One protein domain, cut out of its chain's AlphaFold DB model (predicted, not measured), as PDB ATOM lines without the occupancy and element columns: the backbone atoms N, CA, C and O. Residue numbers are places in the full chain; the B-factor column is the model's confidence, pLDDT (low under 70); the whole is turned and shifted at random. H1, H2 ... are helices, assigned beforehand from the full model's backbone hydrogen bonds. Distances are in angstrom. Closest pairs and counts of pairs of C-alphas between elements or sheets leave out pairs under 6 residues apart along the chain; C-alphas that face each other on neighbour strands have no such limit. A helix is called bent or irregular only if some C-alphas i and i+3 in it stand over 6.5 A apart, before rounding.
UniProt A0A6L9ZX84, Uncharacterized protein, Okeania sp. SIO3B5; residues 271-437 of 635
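Overview. This is residues 271 to 437 of the 635 residues of an uncharacterized protein of Okeania sp. SIO3B5 (UniProt A0A6L9ZX84). The model is a body of five helices from which an arm of two more, H4 and H5, reaches out along the longest axis. In the body, H3 and H6 run side by side in opposite ways, H7 crosses both of them, and H1 and H2 follow one another along H7; in the arm, H4 and H5 cross each other, and the turn at residues 348 to 353 sticks out at its tip. The printed part has 167 residues with seven named helices, in the order H1 to H7 along the chain, and no named strand, and the class is all helix. The whole is loose, with a radius of gyration of the C-alphas of 20.9 A, and it spans 77 by 30 by 22 A; the arm makes much of that length.

Arrangement. H1, residues 271 to 281, touches H7, residues 408 to 429, which is the hub with four helices touching it. The closest C-alphas of H1 and H7, those of Leu 272 and Ile 428, are 7.0 A apart, and the two run opposite ways at a shallow tilt of 23 degrees. H2, residues 283 to 298, meets H1 only through their link. H2 touches residues 410 to 417 of H7, opposite ways at a shallow tilt of 27 degrees, with the C-alphas of Ala 287 and Ile 414 closest at 5.4 A. H3, residues 307 to 329, touches H2 with its residues 308 to 316 alone; the C-alphas of Ser 288 and Ile 312 are closest, 6.1 A apart, and the tilt is steep at 46 degrees, opposite ways. Residues 320 to 329 of H3 touch H7, running the same way at a steep tilt of 44 degrees, and the closest C-alphas, those of Ala 329 and Val 429, are 5.9 A apart. H4, residues 333 to 347, touches H5, residues 356 to 373, and no other helix; their C-alphas come closest at Ala 339 and Glu 367, 5.6 A apart, at a steep tilt of 46 degrees, opposite ways. H6, residues 380 to 402, touches H3 at a shallow tilt of 29 degrees, opposite ways, with the C-alphas of Arg 319 and Thr 390 closest at 6.5 A. H6 also touches H7 at a steep tilt of 54 degrees, opposite ways, with the C-alphas of Val 387 and Glu 419 closest at 5.7 A. H2 and H6 are close but not clearly touching, the C-alphas of Trp 295 and Arg 402 being 8.0 A apart. In H1, H2, H4, H5 and H7 every O i to N i+4 pair is within hydrogen-bond range; in H3 it is 17 of 19 and in H6 18 of 19.

Along the chain. H1 begins at C-alpha 271, at (-76.577, 27.230, 28.433), and has 11 residues. H2 measures 23.0 A from first to last C-alpha and H3 31.0 A. H3 is neither bent nor irregular, but only just: C-alphas 319 and 322 are 6.1 A apart. H4 has 15 residues and ends at C-alpha 347, at (-71.336, 37.669, 67.601). H5 measures 25.7 A, H6 33.3 A and H7 30.9 A, with C-alpha 429 at (-74.378, 21.898, 41.271).

Size, cuts and confidence. The two C-alphas farthest apart, those of Ala 301 and Gly 351, are 77.6 A apart. The printed part has no cut, and no link between helices is long. The mean pLDDT of the printed part is 84.3; 14 residues are under 70, namely 303 to 305, 330 to 334, 350 to 352, 375 and 377 to 378.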
ATOM      1  N   LYS A 271     -78.006  27.365  28.723       87.56
ATOM      2  CA  LYS A 271     -76.577  27.230  28.433       87.56
ATOM      3  C   LYS A 271     -76.030  25.911  28.983       87.56
ATOM      4  O   LYS A 271     -75.423  25.171  28.222       87.56
ATOM      5  N   LEU A 272     -76.298  25.584  30.249       88.75
ATOM      6  CA  LEU A 272     -75.840  24.330  30.863       88.75
ATOM      7  C   LEU A 272     -76.447  23.093  30.190       88.75
ATOM      8  O   LEU A 272     -75.749  22.106  29.972       88.75
ATOM      9  N   LYS A 273     -77.720  23.165  29.785       89.25
ATOM     10  CA  LYS A 273     -78.362  22.138  28.957       89.25
ATOM     11  C   LYS A 273     -77.614  21.944  27.636       89.25
ATOM     12  O   LYS A 273     -77.312  20.813  27.266       89.25
ATOM     13  N   ASN A 274     -77.302  23.032  26.933       88.69
ATOM     14  CA  ASN A 274     -76.564  22.969  25.672       88.69
ATOM     15  C   ASN A 274     -75.131  22.455  25.866       88.69
ATOM     16  O   ASN A 274     -74.659  21.666  25.049       88.69
ATOM     17  N   ASP A 275     -74.456  22.858  26.941       89.69
ATOM     18  CA  ASP A 275     -73.110  22.392  27.282       89.69
ATOM     19  C   ASP A 275     -73.119  20.878  27.572       89.69
ATOM     20  O   ASP A 275     -72.269  20.151  27.051       89.69
ATOM     21  N   PHE A 276     -74.137  20.371  28.282       92.00
ATOM     22  CA  PHE A 276     -74.336  18.934  28.499       92.00
ATOM     23  C   PHE A 276     -74.610  18.165  27.199       92.00
ATOM     24  O   PHE A 276     -73.958  17.160  26.920       92.00
ATOM     25  N   GLU A 277     -75.513  18.661  26.350       87.88
ATOM     26  CA  GLU A 277     -75.814  18.059  25.041       87.88
ATOM     27  C   GLU A 277     -74.601  18.047  24.097       87.88
ATOM     28  O   GLU A 277     -74.398  17.117  23.307       87.88
ATOM     29  N   ASN A 278     -73.758  19.076  24.161       89.19
ATOM     30  CA  ASN A 278     -72.526  19.141  23.381       89.19
ATOM     31  C   ASN A 278     -71.482  18.149  23.902       89.19
ATOM     32  O   ASN A 278     -70.850  17.461  23.096       89.19
ATOM     33  N   LEU A 279     -71.352  18.006  25.224       89.31
ATOM     34  CA  LEU A 279     -70.492  16.999  25.845       89.31
ATOM     35  C   LEU A 279     -70.933  15.572  25.463       89.31
ATOM     36  O   LEU A 279     -70.102  14.761  25.045       89.31
ATOM     37  N   LYS A 280     -72.245  15.298  25.520       85.00
ATOM     38  CA  LYS A 280     -72.880  14.020  25.147       85.00
ATOM     39  C   LYS A 280     -72.651  13.652  23.675       85.00
ATOM     40  O   LYS A 280     -72.400  12.487  23.355       85.00
ATOM     41  N   ARG A 281     -72.714  14.624  22.757       83.00
ATOM     42  CA  ARG A 281     -72.523  14.396  21.308       83.00
ATOM     43  C   ARG A 281     -71.055  14.356  20.872       83.00
ATOM     44  O   ARG A 281     -70.743  13.627  19.929       83.00
ATOM     45  N   GLY A 282     -70.191  15.130  21.530       85.12
ATOM     46  CA  GLY A 282     -68.766  15.273  21.218       85.12
ATOM     47  C   GLY A 282     -67.887  14.307  22.010       85.12
ATOM     48  O   GLY A 282     -67.748  13.143  21.632       85.12
ATOM     49  N   LEU A 283     -67.311  14.795  23.115       78.75
ATOM     50  CA  LEU A 283     -66.279  14.098  23.897       78.75
ATOM     51  C   LEU A 283     -66.737  12.738  24.430       78.75
ATOM     52  O   LEU A 283     -65.977  11.776  24.400       78.75
ATOM     53  N   PHE A 284     -67.999  12.608  24.847       82.56
ATOM     54  CA  PHE A 284     -68.531  11.327  25.321       82.56
ATOM     55  C   PHE A 284     -68.508  10.253  24.225       82.56
ATOM     56  O   PHE A 284     -68.165   9.092  24.459       82.56
ATOM     57  N   ARG A 285     -68.841  10.643  22.989       84.94
ATOM     58  CA  ARG A 285     -68.783   9.755  21.825       84.94
ATOM     59  C   ARG A 285     -67.341   9.453  21.426       84.94
ATOM     60  O   ARG A 285     -67.065   8.311  21.071       84.94
ATOM     61  N   GLU A 286     -66.457  10.440  21.479       88.06
ATOM     62  CA  GLU A 286     -65.044  10.291  21.126       88.06
ATOM     63  C   GLU A 286     -64.305   9.357  22.090       88.06
ATOM     64  O   GLU A 286     -63.757   8.349  21.641       88.06
ATOM     65  N   ALA A 287     -64.411   9.593  23.402       88.94
ATOM     66  CA  ALA A 287     -63.841   8.726  24.429       88.94
ATOM     67  C   ALA A 287     -64.359   7.283  24.306       88.94
ATOM     68  O   ALA A 287     -63.570   6.339  24.261       88.94
ATOM     69  N   SER A 288     -65.675   7.103  24.133       90.81
ATOM     70  CA  SER A 288     -66.270   5.768  23.953       90.81
ATOM     71  C   SER A 288     -65.749   5.054  22.698       90.81
ATOM     72  O   SER A 288     -65.476   3.854  22.724       90.81
ATOM     73  N   ASN A 289     -65.592   5.783  21.585       89.88
ATOM     74  CA  ASN A 289     -65.058   5.226  20.342       89.88
ATOM     75  C   ASN A 289     -63.594   4.806  20.499       89.88
ATOM     76  O   ASN A 289     -63.226   3.735  20.025       89.88
ATOM     77  N   LYS A 290     -62.769   5.613  21.179       90.81
ATOM     78  CA  LYS A 290     -61.354   5.298  21.421       90.81
ATOM     79  C   LYS A 290     -61.179   4.054  22.286       90.81
ATOM     80  O   LYS A 290     -60.343   3.213  21.959       90.81
ATOM     81  N   VAL A 291     -62.001   3.893  23.325       89.94
ATOM     82  CA  VAL A 291     -62.024   2.669  24.144       89.94
ATOM     83  C   VAL A 291     -62.400   1.457  23.292       89.94
ATOM     84  O   VAL A 291     -61.670   0.468  23.277       89.94
ATOM     85  N   LEU A 292     -63.477   1.554  22.509       88.88
ATOM     86  CA  LEU A 292     -63.920   0.452  21.653       88.88
ATOM     87  C   LEU A 292     -62.881   0.090  20.575       88.88
ATOM     88  O   LEU A 292     -62.665  -1.087  20.292       88.88
ATOM     89  N   GLU A 293     -62.223   1.079  19.964       88.50
ATOM     90  CA  GLU A 293     -61.117   0.862  19.021       88.50
ATOM     91  C   GLU A 293     -59.923   0.170  19.688       88.50
ATOM     92  O   GLU A 293     -59.293  -0.689  19.071       88.50
ATOM     93  N   CYS A 294     -59.617   0.523  20.939       88.19
ATOM     94  CA  CYS A 294     -58.575  -0.133  21.724       88.19
ATOM     95  C   CYS A 294     -58.913  -1.605  21.971       88.19
ATOM     96  O   CYS A 294     -58.081  -2.470  21.701       88.19
ATOM     97  N   TRP A 295     -60.145  -1.899  22.397       89.25
ATOM     98  CA  TRP A 295     -60.610  -3.271  22.612       89.25
ATOM     99  C   TRP A 295     -60.581  -4.095  21.320       89.25
ATOM    100  O   TRP A 295     -60.067  -5.206  21.320       89.25
ATOM    101  N   LYS A 296     -61.004  -3.528  20.184       85.69
ATOM    102  CA  LYS A 296     -60.964  -4.208  18.872       85.69
ATOM    103  C   LYS A 296     -59.566  -4.567  18.381       85.69
ATOM    104  O   LYS A 296     -59.410  -5.514  17.616       85.69
ATOM    105  N   LYS A 297     -58.546  -3.796  18.767       85.94
ATOM    106  CA  LYS A 297     -57.150  -4.125  18.437       85.94
ATOM    107  C   LYS A 297     -56.642  -5.324  19.235       85.94
ATOM    108  O   LYS A 297     -55.725  -5.993  18.769       85.94
ATOM    109  N   GLN A 298     -57.204  -5.560  20.418       83.50
ATOM    110  CA  GLN A 298     -56.824  -6.655  21.310       83.50
ATOM    111  C   GLN A 298     -57.690  -7.906  21.082       83.50
ATOM    112  O   GLN A 298     -57.193  -9.016  21.248       83.50
ATOM    113  N   ASP A 299     -58.930  -7.736  20.610       82.69
ATOM    114  CA  ASP A 299     -59.825  -8.820  20.204       82.69
ATOM    115  C   ASP A 299     -60.566  -8.496  18.892       82.69
ATOM    116  O   ASP A 299     -61.491  -7.680  18.834       82.69
ATOM    117  N   SER A 300     -60.170  -9.182  17.816       75.69
ATOM    118  CA  SER A 300     -60.767  -9.031  16.486       75.69
ATOM    119  C   SER A 300     -62.168  -9.642  16.348       75.69
ATOM    120  O   SER A 300     -62.809  -9.420  15.322       75.69
ATOM    121  N   ALA A 301     -62.647 -10.415  17.332       72.31
ATOM    122  CA  ALA A 301     -63.964 -11.056  17.310       72.31
ATOM    123  C   ALA A 301     -65.110 -10.146  17.806       72.31
ATOM    124  O   ALA A 301     -66.277 -10.545  17.747       72.31
ATOM    125  N   LEU A 302     -64.804  -8.921  18.253       70.94
ATOM    126  CA  LEU A 302     -65.775  -7.920  18.718       70.94
ATOM    127  C   LEU A 302     -66.676  -7.412  17.570       70.94
ATOM    128  O   LEU A 302     -66.425  -6.372  16.945       70.94
ATOM    129  N   ASN A 303     -67.744  -8.170  17.303       61.34
ATOM    130  CA  ASN A 303     -68.696  -7.944  16.211       61.34
ATOM    131  C   ASN A 303     -69.996  -7.253  16.655       61.34
ATOM    132  O   ASN A 303     -70.668  -6.635  15.823       61.34
ATOM    133  N   GLN A 304     -70.348  -7.317  17.941       59.84
ATOM    134  CA  GLN A 304     -71.474  -6.564  18.492       59.84
ATOM    135  C   GLN A 304     -70.985  -5.135  18.779       59.84
ATOM    136  O   GLN A 304     -69.920  -4.913  19.339       59.84
ATOM    137  N   ARG A 305     -71.664  -4.132  18.207       66.81
ATOM    138  CA  ARG A 305     -71.259  -2.716  18.335       66.81
ATOM    139  C   ARG A 305     -72.122  -1.944  19.319       66.81
ATOM    140  O   ARG A 305     -71.740  -0.839  19.683       66.81
ATOM    141  N   SER A 306     -73.302  -2.447  19.659       75.56
ATOM    142  CA  SER A 306     -74.295  -1.707  20.437       75.56
ATOM    143  C   SER A 306     -74.168  -1.962  21.933       75.56
ATOM    144  O   SER A 306     -74.248  -1.000  22.692       75.56
ATOM    145  N   GLU A 307     -73.939  -3.206  22.356       81.75
ATOM    146  CA  GLU A 307     -73.923  -3.579  23.775       81.75
ATOM    147  C   GLU A 307     -72.649  -3.093  24.472       81.75
ATOM    148  O   GLU A 307     -72.736  -2.272  25.380       81.75
ATOM    149  N   GLU A 308     -71.468  -3.438  23.957       84.75
ATOM    150  CA  GLU A 308     -70.185  -2.994  24.521       84.75
ATOM    151  C   GLU A 308     -70.059  -1.471  24.524       84.75
ATOM    152  O   GLU A 308     -69.510  -0.860  25.438       84.75
ATOM    153  N   PHE A 309     -70.594  -0.827  23.490       87.31
ATOM    154  CA  PHE A 309     -70.595   0.626  23.407       87.31
ATOM    155  C   PHE A 309     -71.537   1.266  24.430       87.31
ATOM    156  O   PHE A 309     -71.269   2.374  24.894       87.31
ATOM    157  N   SER A 310     -72.622   0.578  24.792       89.31
ATOM    158  CA  SER A 310     -73.534   1.007  25.853       89.31
ATOM    159  C   SER A 310     -72.908   0.806  27.234       89.31
ATOM    160  O   SER A 310     -73.010   1.705  28.062       89.31
ATOM    161  N   GLU A 311     -72.178  -0.291  27.454       90.00
ATOM    162  CA  GLU A 311     -71.430  -0.551  28.696       90.00
ATOM    163  C   GLU A 311     -70.324   0.484  28.935       90.00
ATOM    164  O   GLU A 311     -70.265   1.082  30.010       90.00
ATOM    165  N   ILE A 312     -69.497   0.773  27.919       91.56
ATOM    166  CA  ILE A 312     -68.449   1.806  28.013       91.56
ATOM    167  C   ILE A 312     -69.070   3.154  28.395       91.56
ATOM    168  O   ILE A 312     -68.599   3.836  29.305       91.56
ATOM    169  N   ARG A 313     -70.146   3.539  27.700       92.12
ATOM    170  CA  ARG A 313     -70.855   4.796  27.950       92.12
ATOM    171  C   ARG A 313     -71.463   4.850  29.341       92.12
ATOM    172  O   ARG A 313     -71.349   5.883  29.992       92.12
ATOM    173  N   SER A 314     -72.036   3.746  29.803       93.00
ATOM    174  CA  SER A 314     -72.598   3.650  31.145       93.00
ATOM    175  C   SER A 314     -71.534   3.887  32.215       93.00
ATOM    176  O   SER A 314     -71.724   4.747  33.072       93.00
ATOM    177  N   VAL A 315     -70.365   3.238  32.109       94.06
ATOM    178  CA  VAL A 315     -69.238   3.462  33.036       94.06
ATOM    179  C   VAL A 315     -68.798   4.925  33.024       94.06
ATOM    180  O   VAL A 315     -68.680   5.547  34.081       94.06
ATOM    181  N   LEU A 316     -68.588   5.496  31.833       93.44
ATOM    182  CA  LEU A 316     -68.198   6.898  31.685       93.44
ATOM    183  C   LEU A 316     -69.237   7.842  32.306       93.44
ATOM    184  O   LEU A 316     -68.875   8.773  33.021       93.44
ATOM    185  N   SER A 317     -70.522   7.597  32.056       94.06
ATOM    186  CA  SER A 317     -71.614   8.428  32.556       94.06
ATOM    187  C   SER A 317     -71.754   8.338  34.075       94.06
ATOM    188  O   SER A 317     -71.811   9.367  34.749       94.06
ATOM    189  N   GLN A 318     -71.731   7.123  34.620       93.44
ATOM    190  CA  GLN A 318     -71.843   6.868  36.051       93.44
ATOM    191  C   GLN A 318     -70.699   7.533  36.822       93.44
ATOM    192  O   GLN A 318     -70.938   8.280  37.770       93.44
ATOM    193  N   ARG A 319     -69.451   7.314  36.388       94.44
ATOM    194  CA  ARG A 319     -68.265   7.840  37.080       94.44
ATOM    195  C   ARG A 319     -68.123   9.353  36.968       94.44
ATOM    196  O   ARG A 319     -67.645   9.982  37.905       94.44
ATOM    197  N   VAL A 320     -68.524   9.949  35.848       94.19
ATOM    198  CA  VAL A 320     -68.347  11.392  35.640       94.19
ATOM    199  C   VAL A 320     -69.525  12.203  36.153       94.19
ATOM    200  O   VAL A 320     -69.300  13.221  36.797       94.19
ATOM    201  N   PHE A 321     -70.766  11.784  35.904       93.81
ATOM    202  CA  PHE A 321     -71.936  12.582  36.277       93.81
ATOM    203  C   PHE A 321     -72.485  12.202  37.649       93.81
ATOM    204  O   PHE A 321     -72.663  13.086  38.478       93.81
ATOM    205  N   ILE A 322     -72.717  10.919  37.930       91.19
ATOM    206  CA  ILE A 322     -73.373  10.500  39.181       91.19
ATOM    207  C   ILE A 322     -72.395  10.526  40.364       91.19
ATOM    208  O   ILE A 322     -72.643  11.192  41.373       91.19
ATOM    209  N   ASP A 323     -71.235   9.881  40.227       90.50
ATOM    210  CA  ASP A 323     -70.189   9.959  41.253       90.50
ATOM    211  C   ASP A 323     -69.649  11.399  41.349       90.50
ATOM    212  O   ASP A 323     -69.445  11.919  42.446       90.50
ATOM    213  N   GLY A 324     -69.517  12.081  40.202       89.06
ATOM    214  CA  GLY A 324     -69.206  13.511  40.107       89.06
ATOM    215  C   GLY A 324     -70.119  14.385  40.962       89.06
ATOM    216  O   GLY A 324     -69.645  15.220  41.733       89.06
ATOM    217  N   MET A 325     -71.434  14.181  40.854       87.50
ATOM    218  CA  MET A 325     -72.427  14.894  41.659       87.50
ATOM    219  C   MET A 325     -72.194  14.659  43.145       87.50
ATOM    220  O   MET A 325     -72.229  15.610  43.918       87.50
ATOM    221  N   SER A 326     -71.893  13.426  43.545       83.31
ATOM    222  CA  SER A 326     -71.619  13.095  44.947       83.31
ATOM    223  C   SER A 326     -70.407  13.859  45.498       83.31
ATOM    224  O   SER A 326     -70.414  14.254  46.664       83.31
ATOM    225  N   PHE A 327     -69.400  14.141  44.661       81.38
ATOM    226  CA  PHE A 327     -68.237  14.946  45.053       81.38
ATOM    227  C   PHE A 327     -68.565  16.433  45.258       81.38
ATOM    228  O   PHE A 327     -68.059  17.049  46.194       81.38
ATOM    229  N   PHE A 328     -69.409  17.029  44.410       81.31
ATOM    230  CA  PHE A 328     -69.662  18.479  44.440       81.31
ATOM    231  C   PHE A 328     -70.935  18.890  45.197       81.31
ATOM    232  O   PHE A 328     -71.025  20.017  45.692       81.31
ATOM    233  N   ALA A 329     -71.937  18.013  45.267       75.12
ATOM    234  CA  ALA A 329     -73.272  18.311  45.786       75.12
ATOM    235  C   ALA A 329     -73.491  17.895  47.245       75.12
ATOM    236  O   ALA A 329     -74.571  18.177  47.759       75.12
ATOM    237  N   GLY A 330     -72.503  17.249  47.887       67.06
ATOM    238  CA  GLY A 330     -72.620  16.651  49.225       67.06
ATOM    239  C   GLY A 330     -73.307  17.541  50.268       67.06
ATOM    240  O   GLY A 330     -73.330  18.760  50.128       67.06
ATOM    241  N   ASP A 331     -73.886  16.928  51.306       64.31
ATOM    242  CA  ASP A 331     -74.871  17.559  52.200       64.31
ATOM    243  C   ASP A 331     -74.459  18.953  52.725       64.31
ATOM    244  O   ASP A 331     -73.673  19.107  53.669       64.31
ATOM    245  N   LYS A 332     -75.033  19.987  52.093       67.25
ATOM    246  CA  LYS A 332     -74.802  21.403  52.412       67.25
ATOM    247  C   LYS A 332     -75.675  21.889  53.575       67.25
ATOM    248  O   LYS A 332     -75.427  22.981  54.087       67.25
ATOM    249  N   SER A 333     -76.687  21.118  53.992       67.31
ATOM    250  CA  SER A 333     -77.672  21.554  54.991       67.31
ATOM    251  C   SER A 333     -77.041  21.678  56.380       67.31
ATOM    252  O   SER A 333     -77.056  22.753  56.979       67.31
ATOM    253  N   GLU A 334     -76.337  20.635  56.816       65.75
ATOM    254  CA  GLU A 334     -75.636  20.618  58.100       65.75
ATOM    255  C   GLU A 334     -74.462  21.619  58.131       65.75
ATOM    256  O   GLU A 334     -74.103  22.145  59.183       65.75
ATOM    257  N   VAL A 335     -73.853  21.925  56.977       74.88
ATOM    258  CA  VAL A 335     -72.765  22.916  56.900       74.88
ATOM    259  C   VAL A 335     -73.281  24.331  57.118       74.88
ATOM    260  O   VAL A 335     -72.657  25.091  57.857       74.88
ATOM    261  N   LYS A 336     -74.424  24.673  56.521       78.12
ATOM    262  CA  LYS A 336     -75.037  25.992  56.681       78.12
ATOM    263  C   LYS A 336     -75.471  26.238  58.126       78.12
ATOM    264  O   LYS A 336     -75.208  27.306  58.675       78.12
ATOM    265  N   ASP A 337     -76.057  25.232  58.769       80.81
ATOM    266  CA  ASP A 337     -76.451  25.321  60.178       80.81
ATOM    267  C   ASP A 337     -75.231  25.448  61.103       80.81
ATOM    268  O   ASP A 337     -75.208  26.308  61.988       80.81
ATOM    269  N   ASN A 338     -74.170  24.675  60.850       81.81
ATOM    270  CA  ASN A 338     -72.917  24.770  61.602       81.81
ATOM    271  C   ASN A 338     -72.197  26.110  61.390       81.81
ATOM    272  O   ASN A 338     -71.710  26.702  62.355       81.81
ATOM    273  N   ALA A 339     -72.160  26.634  60.164       83.81
ATOM    274  CA  ALA A 339     -71.588  27.948  59.883       83.81
ATOM    275  C   ALA A 339     -72.351  29.048  60.628       83.81
ATOM    276  O   ALA A 339     -71.738  29.894  61.284       83.81
ATOM    277  N   ARG A 340     -73.686  28.978  60.625       84.75
ATOM    278  CA  ARG A 340     -74.547  29.914  61.350       84.75
ATOM    279  C   ARG A 340     -74.346  29.839  62.864       84.75
ATOM    280  O   ARG A 340     -74.305  30.877  63.522       84.75
ATOM    281  N   LEU A 341     -74.176  28.638  63.423       85.62
ATOM    282  CA  LEU A 341     -73.850  28.442  64.841       85.62
ATOM    283  C   LEU A 341     -72.509  29.087  65.211       85.62
ATOM    284  O   LEU A 341     -72.438  29.802  66.211       85.62
ATOM    285  N   ILE A 342     -71.471  28.893  64.394       84.12
ATOM    286  CA  ILE A 342     -70.146  29.488  64.625       84.12
ATOM    287  C   ILE A 342     -70.218  31.018  64.525       84.12
ATOM    288  O   ILE A 342     -69.693  31.717  65.391       84.12
ATOM    289  N   VAL A 343     -70.914  31.558  63.520       85.88
ATOM    290  CA  VAL A 343     -71.104  33.011  63.363       85.88
ATOM    291  C   VAL A 343     -71.867  33.602  64.552       85.88
ATOM    292  O   VAL A 343     -71.452  34.628  65.091       85.88
ATOM    293  N   ASN A 344     -72.920  32.935  65.035       84.44
ATOM    294  CA  ASN A 344     -73.664  33.365  66.224       84.44
ATOM    295  C   ASN A 344     -72.799  33.353  67.496       84.44
ATOM    296  O   ASN A 344     -72.922  34.250  68.335       84.44
ATOM    297  N   GLN A 345     -71.897  32.379  67.639       83.75
ATOM    298  CA  GLN A 345     -70.931  32.360  68.740       83.75
ATOM    299  C   GLN A 345     -69.925  33.513  68.640       83.75
ATOM    300  O   GLN A 345     -69.636  34.135  69.657       83.75
ATOM    301  N   ILE A 346     -69.452  33.858  67.436       82.00
ATOM    302  CA  ILE A 346     -68.553  35.007  67.213       82.00
ATOM    303  C   ILE A 346     -69.242  36.329  67.581       82.00
ATOM    304  O   ILE A 346     -68.625  37.173  68.226       82.00
ATOM    305  N   ILE A 347     -70.523  36.494  67.228       82.06
ATOM    306  CA  ILE A 347     -71.336  37.669  67.601       82.06
ATOM    307  C   ILE A 347     -71.524  37.765  69.124       82.06
ATOM    308  O   ILE A 347     -71.674  38.855  69.667       82.06
ATOM    309  N   SER A 348     -71.498  36.630  69.826       79.94
ATOM    310  CA  SER A 348     -71.668  36.574  71.281       79.94
ATOM    311  C   SER A 348     -70.395  36.940  72.063       79.94
ATOM    312  O   SER A 348     -70.442  37.007  73.291       79.94
ATOM    313  N   ILE A 349     -69.258  37.171  71.390       81.62
ATOM    314  CA  ILE A 349     -68.006  37.579  72.040       81.62
ATOM    315  C   ILE A 349     -68.070  39.073  72.372       81.62
ATOM    316  O   ILE A 349     -68.161  39.934  71.496       81.62
ATOM    317  N   GLU A 350     -67.980  39.379  73.662       62.66
ATOM    318  CA  GLU A 350     -68.032  40.741  74.182       62.66
ATOM    319  C   GLU A 350     -66.932  41.623  73.553       62.66
ATOM    320  O   GLU A 350     -65.747  41.288  73.571       62.66
ATOM    321  N   GLY A 351     -67.332  42.751  72.952       69.56
ATOM    322  CA  GLY A 351     -66.427  43.699  72.288       69.56
ATOM    323  C   GLY A 351     -66.258  43.522  70.772       69.56
ATOM    324  O   GLY A 351     -65.684  44.404  70.131       69.56
ATOM    325  N   LEU A 352     -66.793  42.455  70.166       68.88
ATOM    326  CA  LEU A 352     -66.828  42.275  68.710       68.88
ATOM    327  C   LEU A 352     -68.228  42.587  68.171       68.88
ATOM    328  O   LEU A 352     -69.152  41.803  68.332       68.88
ATOM    329  N   ASN A 353     -68.385  43.725  67.485       73.88
ATOM    330  CA  ASN A 353     -69.629  44.070  66.783       73.88
ATOM    331  C   ASN A 353     -69.359  44.341  65.290       73.88
ATOM    332  O   ASN A 353     -69.381  45.495  64.846       73.88
ATOM    333  N   PRO A 354     -68.980  43.307  64.516       76.62
ATOM    334  CA  PRO A 354     -68.642  43.471  63.109       76.62
ATOM    335  C   PRO A 354     -69.874  43.898  62.281       76.62
ATOM    336  O   PRO A 354     -70.974  43.395  62.502       76.62
ATOM    337  N   PRO A 355     -69.710  44.789  61.286       82.12
ATOM    338  CA  PRO A 355     -70.764  45.128  60.330       82.12
ATOM    339  C   PRO A 355     -71.333  43.894  59.615       82.12
ATOM    340  O   PRO A 355     -70.593  42.960  59.301       82.12
ATOM    341  N   GLN A 356     -72.618  43.939  59.244       76.44
ATOM    342  CA  GLN A 356     -73.326  42.827  58.587       76.44
ATOM    343  C   GLN A 356     -72.611  42.287  57.335       76.44
ATOM    344  O   GLN A 356     -72.595  41.081  57.102       76.44
ATOM    345  N   GLY A 357     -71.971  43.161  56.551       78.31
ATOM    346  CA  GLY A 357     -71.191  42.745  55.381       78.31
ATOM    347  C   GLY A 357     -69.951  41.912  55.734       78.31
ATOM    348  O   GLY A 357     -69.588  41.016  54.984       78.31
ATOM    349  N   ILE A 358     -69.325  42.152  56.893       80.50
ATOM    350  CA  ILE A 358     -68.190  41.350  57.379       80.50
ATOM    351  C   ILE A 358     -68.682  39.999  57.912       80.50
ATOM    352  O   ILE A 358     -68.037  38.985  57.660       80.50
ATOM    353  N   LEU A 359     -69.837  39.967  58.585       79.12
ATOM    354  CA  LEU A 359     -70.455  38.720  59.053       79.12
ATOM    355  C   LEU A 359     -70.776  37.771  57.896       79.12
ATOM    356  O   LEU A 359     -70.435  36.599  57.978       79.12
ATOM    357  N   GLN A 360     -71.315  38.289  56.788       80.56
ATOM    358  CA  GLN A 360     -71.563  37.492  55.580       80.56
ATOM    359  C   GLN A 360     -70.271  36.917  54.983       80.56
ATOM    360  O   GLN A 360     -70.240  35.764  54.566       80.56
ATOM    361  N   VAL A 361     -69.180  37.689  54.973       83.19
ATOM    362  CA  VAL A 361     -67.876  37.211  54.477       83.19
ATOM    363  C   VAL A 361     -67.276  36.147  55.402       83.19
ATOM    364  O   VAL A 361     -66.657  35.196  54.925       83.19
ATOM    365  N   ILE A 362     -67.437  36.292  56.721       81.38
ATOM    366  CA  ILE A 362     -66.996  35.295  57.706       81.38
ATOM    367  C   ILE A 362     -67.811  34.007  57.552       81.38
ATOM    368  O   ILE A 362     -67.214  32.935  57.473       81.38
ATOM    369  N   GLU A 363     -69.136  34.112  57.440       82.50
ATOM    370  CA  GLU A 363     -70.047  32.987  57.205       82.50
ATOM    371  C   GLU A 363     -69.645  32.214  55.942       82.50
ATOM    372  O   GLU A 363     -69.354  31.024  56.025       82.50
ATOM    373  N   GLN A 364     -69.462  32.904  54.811       80.31
ATOM    374  CA  GLN A 364     -69.021  32.292  53.550       80.31
ATOM    375  C   GLN A 364     -67.659  31.590  53.662       80.31
ATOM    376  O   GLN A 364     -67.451  30.513  53.095       80.31
ATOM    377  N   LYS A 365     -66.702  32.179  54.393       82.06
ATOM    378  CA  LYS A 365     -65.390  31.552  54.615       82.06
ATOM    379  C   LYS A 365     -65.490  30.305  55.490       82.06
ATOM    380  O   LYS A 365     -64.813  29.323  55.197       82.06
ATOM    381  N   ILE A 366     -66.320  30.331  56.532       82.44
ATOM    382  CA  ILE A 366     -66.560  29.177  57.408       82.44
ATOM    383  C   ILE A 366     -67.259  28.062  56.628       82.44
ATOM    384  O   ILE A 366     -66.792  26.927  56.669       82.44
ATOM    385  N   GLU A 367     -68.308  28.381  55.865       80.06
ATOM    386  CA  GLU A 367     -68.993  27.426  54.984       80.06
ATOM    387  C   GLU A 367     -68.006  26.760  54.021       80.06
ATOM    388  O   GLU A 367     -67.977  25.538  53.913       80.06
ATOM    389  N   THR A 368     -67.128  27.545  53.389       76.25
ATOM    390  CA  THR A 368     -66.103  27.021  52.472       76.25
ATOM    391  C   THR A 368     -65.160  26.034  53.168       76.25
ATOM    392  O   THR A 368     -64.843  24.984  52.614       76.25
ATOM    393  N   VAL A 369     -64.702  26.340  54.386       78.81
ATOM    394  CA  VAL A 369     -63.800  25.457  55.150       78.81
ATOM    395  C   VAL A 369     -64.520  24.188  55.616       78.81
ATOM    396  O   VAL A 369     -63.955  23.097  55.533       78.81
ATOM    397  N   LEU A 370     -65.769  24.308  56.067       78.69
ATOM    398  CA  LEU A 370     -66.577  23.174  56.511       78.69
ATOM    399  C   LEU A 370     -66.930  22.235  55.350       78.69
ATOM    400  O   LEU A 370     -66.792  21.021  55.502       78.69
ATOM    401  N   LEU A 371     -67.298  22.772  54.183       76.81
ATOM    402  CA  LEU A 371     -67.533  21.983  52.969       76.81
ATOM    403  C   LEU A 371     -66.274  21.195  52.576       76.81
ATOM    404  O   LEU A 371     -66.348  19.978  52.401       76.81
ATOM    405  N   LYS A 372     -65.098  21.843  52.582       72.94
ATOM    406  CA  LYS A 372     -63.810  21.170  52.340       72.94
ATOM    407  C   LYS A 372     -63.537  20.036  53.326       72.94
ATOM    408  O   LYS A 372     -63.098  18.966  52.916       72.94
ATOM    409  N   SER A 373     -63.823  20.237  54.613       70.81
ATOM    410  CA  SER A 373     -63.620  19.201  55.639       70.81
ATOM    411  C   SER A 373     -64.523  17.974  55.459       70.81
ATOM    412  O   SER A 373     -64.160  16.880  55.883       70.81
ATOM    413  N   LYS A 374     -65.669  18.141  54.786       70.06
ATOM    414  CA  LYS A 374     -66.607  17.066  54.438       70.06
ATOM    415  C   LYS A 374     -66.341  16.436  53.066       70.06
ATOM    416  O   LYS A 374     -67.150  15.645  52.595       70.06
ATOM    417  N   GLY A 375     -65.228  16.785  52.419       65.69
ATOM    418  CA  GLY A 375     -64.883  16.288  51.086       65.69
ATOM    419  C   GLY A 375     -65.635  16.970  49.938       65.69
ATOM    420  O   GLY A 375     -65.461  16.568  48.793       65.69
ATOM    421  N   VAL A 376     -66.425  18.013  50.221       72.19
ATOM    422  CA  VAL A 376     -67.115  18.833  49.216       72.19
ATOM    423  C   VAL A 376     -66.233  20.040  48.905       72.19
ATOM    424  O   VAL A 376     -66.405  21.126  49.456       72.19
ATOM    425  N   ASP A 377     -65.224  19.847  48.059       68.56
ATOM    426  CA  ASP A 377     -64.324  20.921  47.636       68.56
ATOM    427  C   ASP A 377     -64.554  21.275  46.161       68.56
ATOM    428  O   ASP A 377     -64.195  20.540  45.249       68.56
ATOM    429  N   GLY A 378     -65.157  22.441  45.921       67.69
ATOM    430  CA  GLY A 378     -65.347  23.004  44.583       67.69
ATOM    431  C   GLY A 378     -64.138  23.793  44.067       67.69
ATOM    432  O   GLY A 378     -64.309  24.637  43.192       67.69
ATOM    433  N   SER A 379     -62.944  23.630  44.637       72.88
ATOM    434  CA  SER A 379     -61.736  24.299  44.149       72.88
ATOM    435  C   SER A 379     -61.192  23.654  42.869       72.88
ATOM    436  O   SER A 379     -61.368  22.463  42.624       72.88
ATOM    437  N   ASN A 380     -60.467  24.436  42.061       74.44
ATOM    438  CA  ASN A 380     -59.803  23.917  40.858       74.44
ATOM    439  C   ASN A 380     -58.757  22.834  41.185       74.44
ATOM    440  O   ASN A 380     -58.547  21.932  40.385       74.44
ATOM    441  N   GLU A 381     -58.122  22.902  42.359       75.81
ATOM    442  CA  GLU A 381     -57.158  21.894  42.821       75.81
ATOM    443  C   GLU A 381     -57.850  20.559  43.141       75.81
ATOM    444  O   GLU A 381     -57.372  19.496  42.741       75.81
ATOM    445  N   SER A 382     -59.024  20.609  43.783       77.81
ATOM    446  CA  SER A 382     -59.859  19.422  43.994       77.81
ATOM    447  C   SER A 382     -60.373  18.848  42.675       77.81
ATOM    448  O   SER A 382     -60.311  17.635  42.482       77.81
ATOM    449  N   LEU A 383     -60.785  19.702  41.729       83.56
ATOM    450  CA  LEU A 383     -61.172  19.269  40.386       83.56
ATOM    451  C   LEU A 383     -60.037  18.482  39.711       83.56
ATOM    452  O   LEU A 383     -60.285  17.382  39.232       83.56
ATOM    453  N   THR A 384     -58.793  18.973  39.732       84.88
ATOM    454  CA  THR A 384     -57.646  18.256  39.141       84.88
ATOM    455  C   THR A 384     -57.394  16.895  39.799       84.88
ATOM    456  O   THR A 384     -57.199  15.905  39.093       84.88
ATOM    457  N   ASN A 385     -57.444  16.810  41.132       85.31
ATOM    458  CA  ASN A 385     -57.270  15.538  41.847       85.31
ATOM    459  C   ASN A 385     -58.411  14.550  41.549       85.31
ATOM    460  O   ASN A 385     -58.172  13.354  41.366       85.31
ATOM    461  N   ASN A 386     -59.644  15.050  41.455       87.94
ATOM    462  CA  ASN A 386     -60.818  14.245  41.135       87.94
ATOM    463  C   ASN A 386     -60.807  13.768  39.683       87.94
ATOM    464  O   ASN A 386     -61.260  12.654  39.427       87.94
ATOM    465  N   VAL A 387     -60.264  14.557  38.749       92.94
ATOM    466  CA  VAL A 387     -60.064  14.122  37.360       92.94
ATOM    467  C   VAL A 387     -59.180  12.881  37.329       92.94
ATOM    468  O   VAL A 387     -59.603  11.860  36.799       92.94
ATOM    469  N   GLU A 388     -58.014  12.918  37.975       91.75
ATOM    470  CA  GLU A 388     -57.095  11.774  37.985       91.75
ATOM    471  C   GLU A 388     -57.717  10.542  38.664       91.75
ATOM    472  O   GLU A 388     -57.694   9.436  38.122       91.75
ATOM    473  N   ALA A 389     -58.341  10.734  39.830       91.50
ATOM    474  CA  ALA A 389     -58.994   9.651  40.561       91.50
ATOM    475  C   ALA A 389     -60.154   9.025  39.768       91.50
ATOM    476  O   ALA A 389     -60.327   7.805  39.780       91.50
ATOM    477  N   THR A 390     -60.943   9.841  39.065       93.81
ATOM    478  CA  THR A 390     -62.079   9.377  38.258       93.81
ATOM    479  C   THR A 390     -61.602   8.672  36.991       93.81
ATOM    480  O   THR A 390     -62.129   7.611  36.664       93.81
ATOM    481  N   THR A 391     -60.564   9.181  36.320       95.19
ATOM    482  CA  THR A 391     -59.932   8.507  35.174       95.19
ATOM    483  C   THR A 391     -59.400   7.124  35.556       95.19
ATOM    484  O   THR A 391     -59.675   6.161  34.842       95.19
ATOM    485  N   ASN A 392     -58.729   6.992  36.705       93.19
ATOM    486  CA  ASN A 392     -58.230   5.696  37.184       93.19
ATOM    487  C   ASN A 392     -59.370   4.717  37.497       93.19
ATOM    488  O   ASN A 392     -59.318   3.564  37.080       93.19
ATOM    489  N   LYS A 393     -60.445   5.176  38.151       94.25
ATOM    490  CA  LYS A 393     -61.634   4.339  38.400       94.25
ATOM    491  C   LYS A 393     -62.303   3.875  37.107       94.25
ATOM    492  O   LYS A 393     -62.696   2.718  37.004       94.25
ATOM    493  N   ILE A 394     -62.417   4.762  36.118       94.75
ATOM    494  CA  ILE A 394     -62.938   4.407  34.793       94.75
ATOM    495  C   ILE A 394     -62.051   3.339  34.152       94.75
ATOM    496  O   ILE A 394     -62.575   2.365  33.619       94.75
ATOM    497  N   GLN A 395     -60.725   3.485  34.220       93.94
ATOM    498  CA  GLN A 395     -59.804   2.473  33.708       93.94
ATOM    499  C   GLN A 395     -60.013   1.120  34.400       93.94
ATOM    500  O   GLN A 395     -60.141   0.115  33.707       93.94
ATOM    501  N   GLU A 396     -60.090   1.089  35.732       93.88
ATOM    502  CA  GLU A 396     -60.332  -0.138  36.501       93.88
ATOM    503  C   GLU A 396     -61.662  -0.807  36.128       93.88
ATOM    504  O   GLU A 396     -61.725  -2.025  35.979       93.88
ATOM    505  N   ASP A 397     -62.737  -0.037  35.967       93.50
ATOM    506  CA  ASP A 397     -64.047  -0.596  35.628       93.50
ATOM    507  C   ASP A 397     -64.112  -1.090  34.184       93.50
ATOM    508  O   ASP A 397     -64.632  -2.175  33.931       93.50
ATOM    509  N   LEU A 398     -63.521  -0.357  33.238       92.94
ATOM    510  CA  LEU A 398     -63.389  -0.819  31.855       92.94
ATOM    511  C   LEU A 398     -62.513  -2.081  31.769       92.94
ATOM    512  O   LEU A 398     -62.822  -2.995  31.002       92.94
ATOM    513  N   GLN A 399     -61.469  -2.176  32.597       90.94
ATOM    514  CA  GLN A 399     -60.650  -3.380  32.722       90.94
ATOM    515  C   GLN A 399     -61.461  -4.551  33.294       90.94
ATOM    516  O   GLN A 399     -61.297  -5.672  32.826       90.94
ATOM    517  N   LYS A 400     -62.386  -4.336  34.240       91.50
ATOM    518  CA  LYS A 400     -63.260  -5.412  34.755       91.50
ATOM    519  C   LYS A 400     -64.212  -5.977  33.699       91.50
ATOM    520  O   LYS A 400     -64.549  -7.153  33.779       91.50
ATOM    521  N   ILE A 401     -64.631  -5.175  32.717       87.94
ATOM    522  CA  ILE A 401     -65.575  -5.618  31.677       87.94
ATOM    523  C   ILE A 401     -64.912  -6.595  30.692       87.94
ATOM    524  O   ILE A 401     -65.509  -7.612  30.338       87.94
ATOM    525  N   ARG A 402     -63.681  -6.314  30.234       83.06
ATOM    526  CA  ARG A 402     -63.010  -7.123  29.186       83.06
ATOM    527  C   ARG A 402     -61.615  -7.655  29.534       83.06
ATOM    528  O   ARG A 402     -61.061  -8.423  28.758       83.06
ATOM    529  N   GLY A 403     -61.041  -7.291  30.675       83.81
ATOM    530  CA  GLY A 403     -59.696  -7.711  31.090       83.81
ATOM    531  C   GLY A 403     -58.556  -7.031  30.326       83.81
ATOM    532  O   GLY A 403     -57.434  -7.530  30.339       83.81
ATOM    533  N   PHE A 404     -58.836  -5.919  29.642       85.00
ATOM    534  CA  PHE A 404     -57.890  -5.225  28.772       85.00
ATOM    535  C   PHE A 404     -57.390  -3.920  29.380       85.00
ATOM    536  O   PHE A 404     -58.182  -3.092  29.833       85.00
ATOM    537  N   ASP A 405     -56.080  -3.705  29.296       87.31
ATOM    538  CA  ASP A 405     -55.473  -2.425  29.637       87.31
ATOM    539  C   ASP A 405     -55.662  -1.423  28.491       87.31
ATOM    540  O   ASP A 405     -55.477  -1.738  27.306       87.31
ATOM    541  N   LEU A 406     -56.030  -0.193  28.850       89.75
ATOM    542  CA  LEU A 406     -56.202   0.906  27.904       89.75
ATOM    543  C   LEU A 406     -54.844   1.520  27.546       89.75
ATOM    544  O   LEU A 406     -53.970   1.679  28.399       89.75
ATOM    545  N   SER A 407     -54.664   1.900  26.279       90.81
ATOM    546  CA  SER A 407     -53.461   2.628  25.871       90.81
ATOM    547  C   SER A 407     -53.434   4.041  26.466       90.81
ATOM    548  O   SER A 407     -54.474   4.631  26.758       90.81
ATOM    549  N   GLN A 408     -52.237   4.619  26.587       90.00
ATOM    550  CA  GLN A 408     -52.057   5.981  27.108       90.00
ATOM    551  C   GLN A 408     -52.844   7.032  26.310       90.00
ATOM    552  O   GLN A 408     -53.456   7.916  26.902       90.00
ATOM    553  N   ASP A 409     -52.925   6.890  24.983       91.00
ATOM    554  CA  ASP A 409     -53.724   7.784  24.133       91.00
ATOM    555  C   ASP A 409     -55.224   7.733  24.478       91.00
ATOM    556  O   ASP A 409     -55.910   8.751  24.455       91.00
ATOM    557  N   VAL A 410     -55.745   6.545  24.811       92.19
ATOM    558  CA  VAL A 410     -57.155   6.352  25.187       92.19
ATOM    559  C   VAL A 410     -57.412   6.914  26.581       92.19
ATOM    560  O   VAL A 410     -58.431   7.566  26.794       92.19
ATOM    561  N   LEU A 411     -56.480   6.710  27.515       92.31
ATOM    562  CA  LEU A 411     -56.555   7.292  28.854       92.31
ATOM    563  C   LEU A 411     -56.532   8.820  28.811       92.31
ATOM    564  O   LEU A 411     -57.282   9.451  29.551       92.31
ATOM    565  N   GLN A 412     -55.745   9.419  27.913       92.69
ATOM    566  CA  GLN A 412     -55.743  10.866  27.724       92.69
ATOM    567  C   GLN A 412     -57.094  11.374  27.201       92.69
ATOM    568  O   GLN A 412     -57.575  12.406  27.665       92.69
ATOM    569  N   GLU A 413     -57.746  10.641  26.298       93.44
ATOM    570  CA  GLU A 413     -59.078  11.015  25.809       93.44
ATOM    571  C   GLU A 413     -60.155  10.876  26.895       93.44
ATOM    572  O   GLU A 413     -60.991  11.764  27.070       93.44
ATOM    573  N   ILE A 414     -60.096   9.803  27.694       93.94
ATOM    574  CA  ILE A 414     -60.950   9.650  28.879       93.94
ATOM    575  C   ILE A 414     -60.710  10.810  29.844       93.94
ATOM    576  O   ILE A 414     -61.669  11.386  30.343       93.94
ATOM    577  N   LYS A 415     -59.455  11.191  30.088       94.56
ATOM    578  CA  LYS A 415     -59.103  12.310  30.966       94.56
ATOM    579  C   LYS A 415     -59.687  13.635  30.475       94.56
ATOM    580  O   LYS A 415     -60.276  14.354  31.277       94.56
ATOM    581  N   ASN A 416     -59.615  13.916  29.172       93.31
ATOM    582  CA  ASN A 416     -60.235  15.104  28.572       93.31
ATOM    583  C   ASN A 416     -61.760  15.112  28.788       93.31
ATOM    584  O   ASN A 416     -62.342  16.139  29.144       93.31
ATOM    585  N   PHE A 417     -62.411  13.957  28.605       94.50
ATOM    586  CA  PHE A 417     -63.841  13.802  28.867       94.50
ATOM    587  C   PHE A 417     -64.185  14.001  30.353       94.50
ATOM    588  O   PHE A 417     -65.118  14.739  30.668       94.50
ATOM    589  N   VAL A 418     -63.424  13.384  31.259       95.06
ATOM    590  CA  VAL A 418     -63.606  13.493  32.714       95.06
ATOM    591  C   VAL A 418     -63.438  14.940  33.173       95.06
ATOM    592  O   VAL A 418     -64.266  15.430  33.935       95.06
ATOM    593  N   GLU A 419     -62.420  15.653  32.688       93.81
ATOM    594  CA  GLU A 419     -62.194  17.062  33.020       93.81
ATOM    595  C   GLU A 419     -63.363  17.945  32.577       93.81
ATOM    596  O   GLU A 419     -63.900  18.718  33.376       93.81
ATOM    597  N   ALA A 420     -63.808  17.796  31.327       93.44
ATOM    598  CA  ALA A 420     -64.943  18.552  30.812       93.44
ATOM    599  C   ALA A 420     -66.249  18.217  31.553       93.44
ATOM    600  O   ALA A 420     -67.028  19.115  31.876       93.44
ATOM    601  N   GLY A 421     -66.480  16.937  31.853       93.38
ATOM    602  CA  GLY A 421     -67.680  16.477  32.539       93.38
ATOM    603  C   GLY A 421     -67.734  16.885  34.007       93.38
ATOM    604  O   GLY A 421     -68.743  17.442  34.431       93.38
ATOM    605  N   LEU A 422     -66.655  16.715  34.775       92.88
ATOM    606  CA  LEU A 422     -66.612  17.146  36.177       92.88
ATOM    607  C   LEU A 422     -66.729  18.667  36.312       92.88
ATOM    608  O   LEU A 422     -67.403  19.149  37.223       92.88
ATOM    609  N   LYS A 423     -66.150  19.435  35.379       92.19
ATOM    610  CA  LYS A 423     -66.339  20.889  35.328       92.19
ATOM    611  C   LYS A 423     -67.803  21.262  35.087       92.19
ATOM    612  O   LYS A 423     -68.330  22.154  35.745       92.19
ATOM    613  N   LEU A 424     -68.482  20.559  34.182       92.06
ATOM    614  CA  LEU A 424     -69.907  20.765  33.941       92.06
ATOM    615  C   LEU A 424     -70.753  20.405  35.172       92.06
ATOM    616  O   LEU A 424     -71.644  21.170  35.535       92.06
ATOM    617  N   VAL A 425     -70.461  19.286  35.842       91.38
ATOM    618  CA  VAL A 425     -71.135  18.896  37.093       91.38
ATOM    619  C   VAL A 425     -70.967  19.981  38.152       91.38
ATOM    620  O   VAL A 425     -71.946  20.408  38.757       91.38
ATOM    621  N   GLN A 426     -69.747  20.483  38.333       89.06
ATOM    622  CA  GLN A 426     -69.465  21.586  39.242       89.06
ATOM    623  C   GLN A 426     -70.278  22.843  38.890       89.06
ATOM    624  O   GLN A 426     -70.795  23.506  39.788       89.06
ATOM    625  N   GLU A 427     -70.413  23.187  37.606       89.38
ATOM    626  CA  GLU A 427     -71.231  24.327  37.177       89.38
ATOM    627  C   GLU A 427     -72.731  24.112  37.437       89.38
ATOM    628  O   GLU A 427     -73.405  25.059  37.836       89.38
ATOM    629  N   ILE A 428     -73.242  22.890  37.261       89.31
ATOM    630  CA  ILE A 428     -74.654  22.530  37.473       89.31
ATOM    631  C   ILE A 428     -75.029  22.527  38.960       89.31
ATOM    632  O   ILE A 428     -76.064  23.073  39.344       89.31
ATOM    633  N   VAL A 429     -74.173  21.958  39.811       85.38
ATOM    634  CA  VAL A 429     -74.378  21.898  41.271       85.38
ATOM    635  C   VAL A 429     -74.308  23.277  41.930       85.38
ATOM    636  O   VAL A 429     -74.860  23.500  43.010       85.38
ATOM    637  N   ASN A 430     -73.586  24.207  41.307       81.94
ATOM    638  CA  ASN A 430     -73.453  25.576  41.791       81.94
ATOM    639  C   ASN A 430     -74.428  26.550  41.106       81.94
ATOM    640  O   ASN A 430     -74.354  27.750  41.380       81.94
ATOM    641  N   ASP A 431     -75.326  26.070  40.237       82.62
ATOM    642  CA  ASP A 431     -76.377  26.902  39.643       82.62
ATOM    643  C   ASP A 431     -77.519  27.173  40.642       82.62
ATOM    644  O   ASP A 431     -77.618  26.555  41.705       82.62
ATOM    645  N   SER A 432     -78.388  28.134  40.318       77.38
ATOM    646  CA  SER A 432     -79.548  28.493  41.138       77.38
ATOM    647  C   SER A 432     -80.823  28.548  40.284       77.38
ATOM    648  O   SER A 432     -81.024  29.531  39.568       77.38
ATOM    649  N   PRO A 433     -81.738  27.566  40.403       79.94
ATOM    650  CA  PRO A 433     -81.698  26.432  41.332       79.94
ATOM    651  C   PRO A 433     -80.609  25.411  40.968       79.94
ATOM    652  O   PRO A 433     -80.300  25.235  39.793       79.94
ATOM    653  N   SER A 434     -80.062  24.724  41.978       83.12
ATOM    654  CA  SER A 434     -79.073  23.659  41.759       83.12
ATOM    655  C   SER A 434     -79.682  22.576  40.885       83.12
ATOM    656  O   SER A 434     -80.779  22.086  41.170       83.12
ATOM    657  N   GLY A 435     -78.965  22.198  39.836       86.69
ATOM    658  CA  GLY A 435     -79.348  21.071  39.009       86.69
ATOM    659  C   GLY A 435     -78.880  19.739  39.583       86.69
ATOM    660  O   GLY A 435     -78.077  19.687  40.518       86.69
ATOM    661  N   GLU A 436     -79.400  18.662  39.009       90.25
ATOM    662  CA  GLU A 436     -79.129  17.290  39.415       90.25
ATOM    663  C   GLU A 436     -79.023  16.389  38.181       90.25
ATOM    664  O   GLU A 436     -79.827  16.492  37.246       90.25
ATOM    665  N   PHE A 437     -78.039  15.488  38.196       92.31
ATOM    666  CA  PHE A 437     -78.000  14.356  37.278       92.31
ATOM    667  C   PHE A 437     -78.719  13.161  37.885       92.31
ATOM    668  O   PHE A 437     -78.527  12.854  39.058       92.31
TER     669      PHE A 437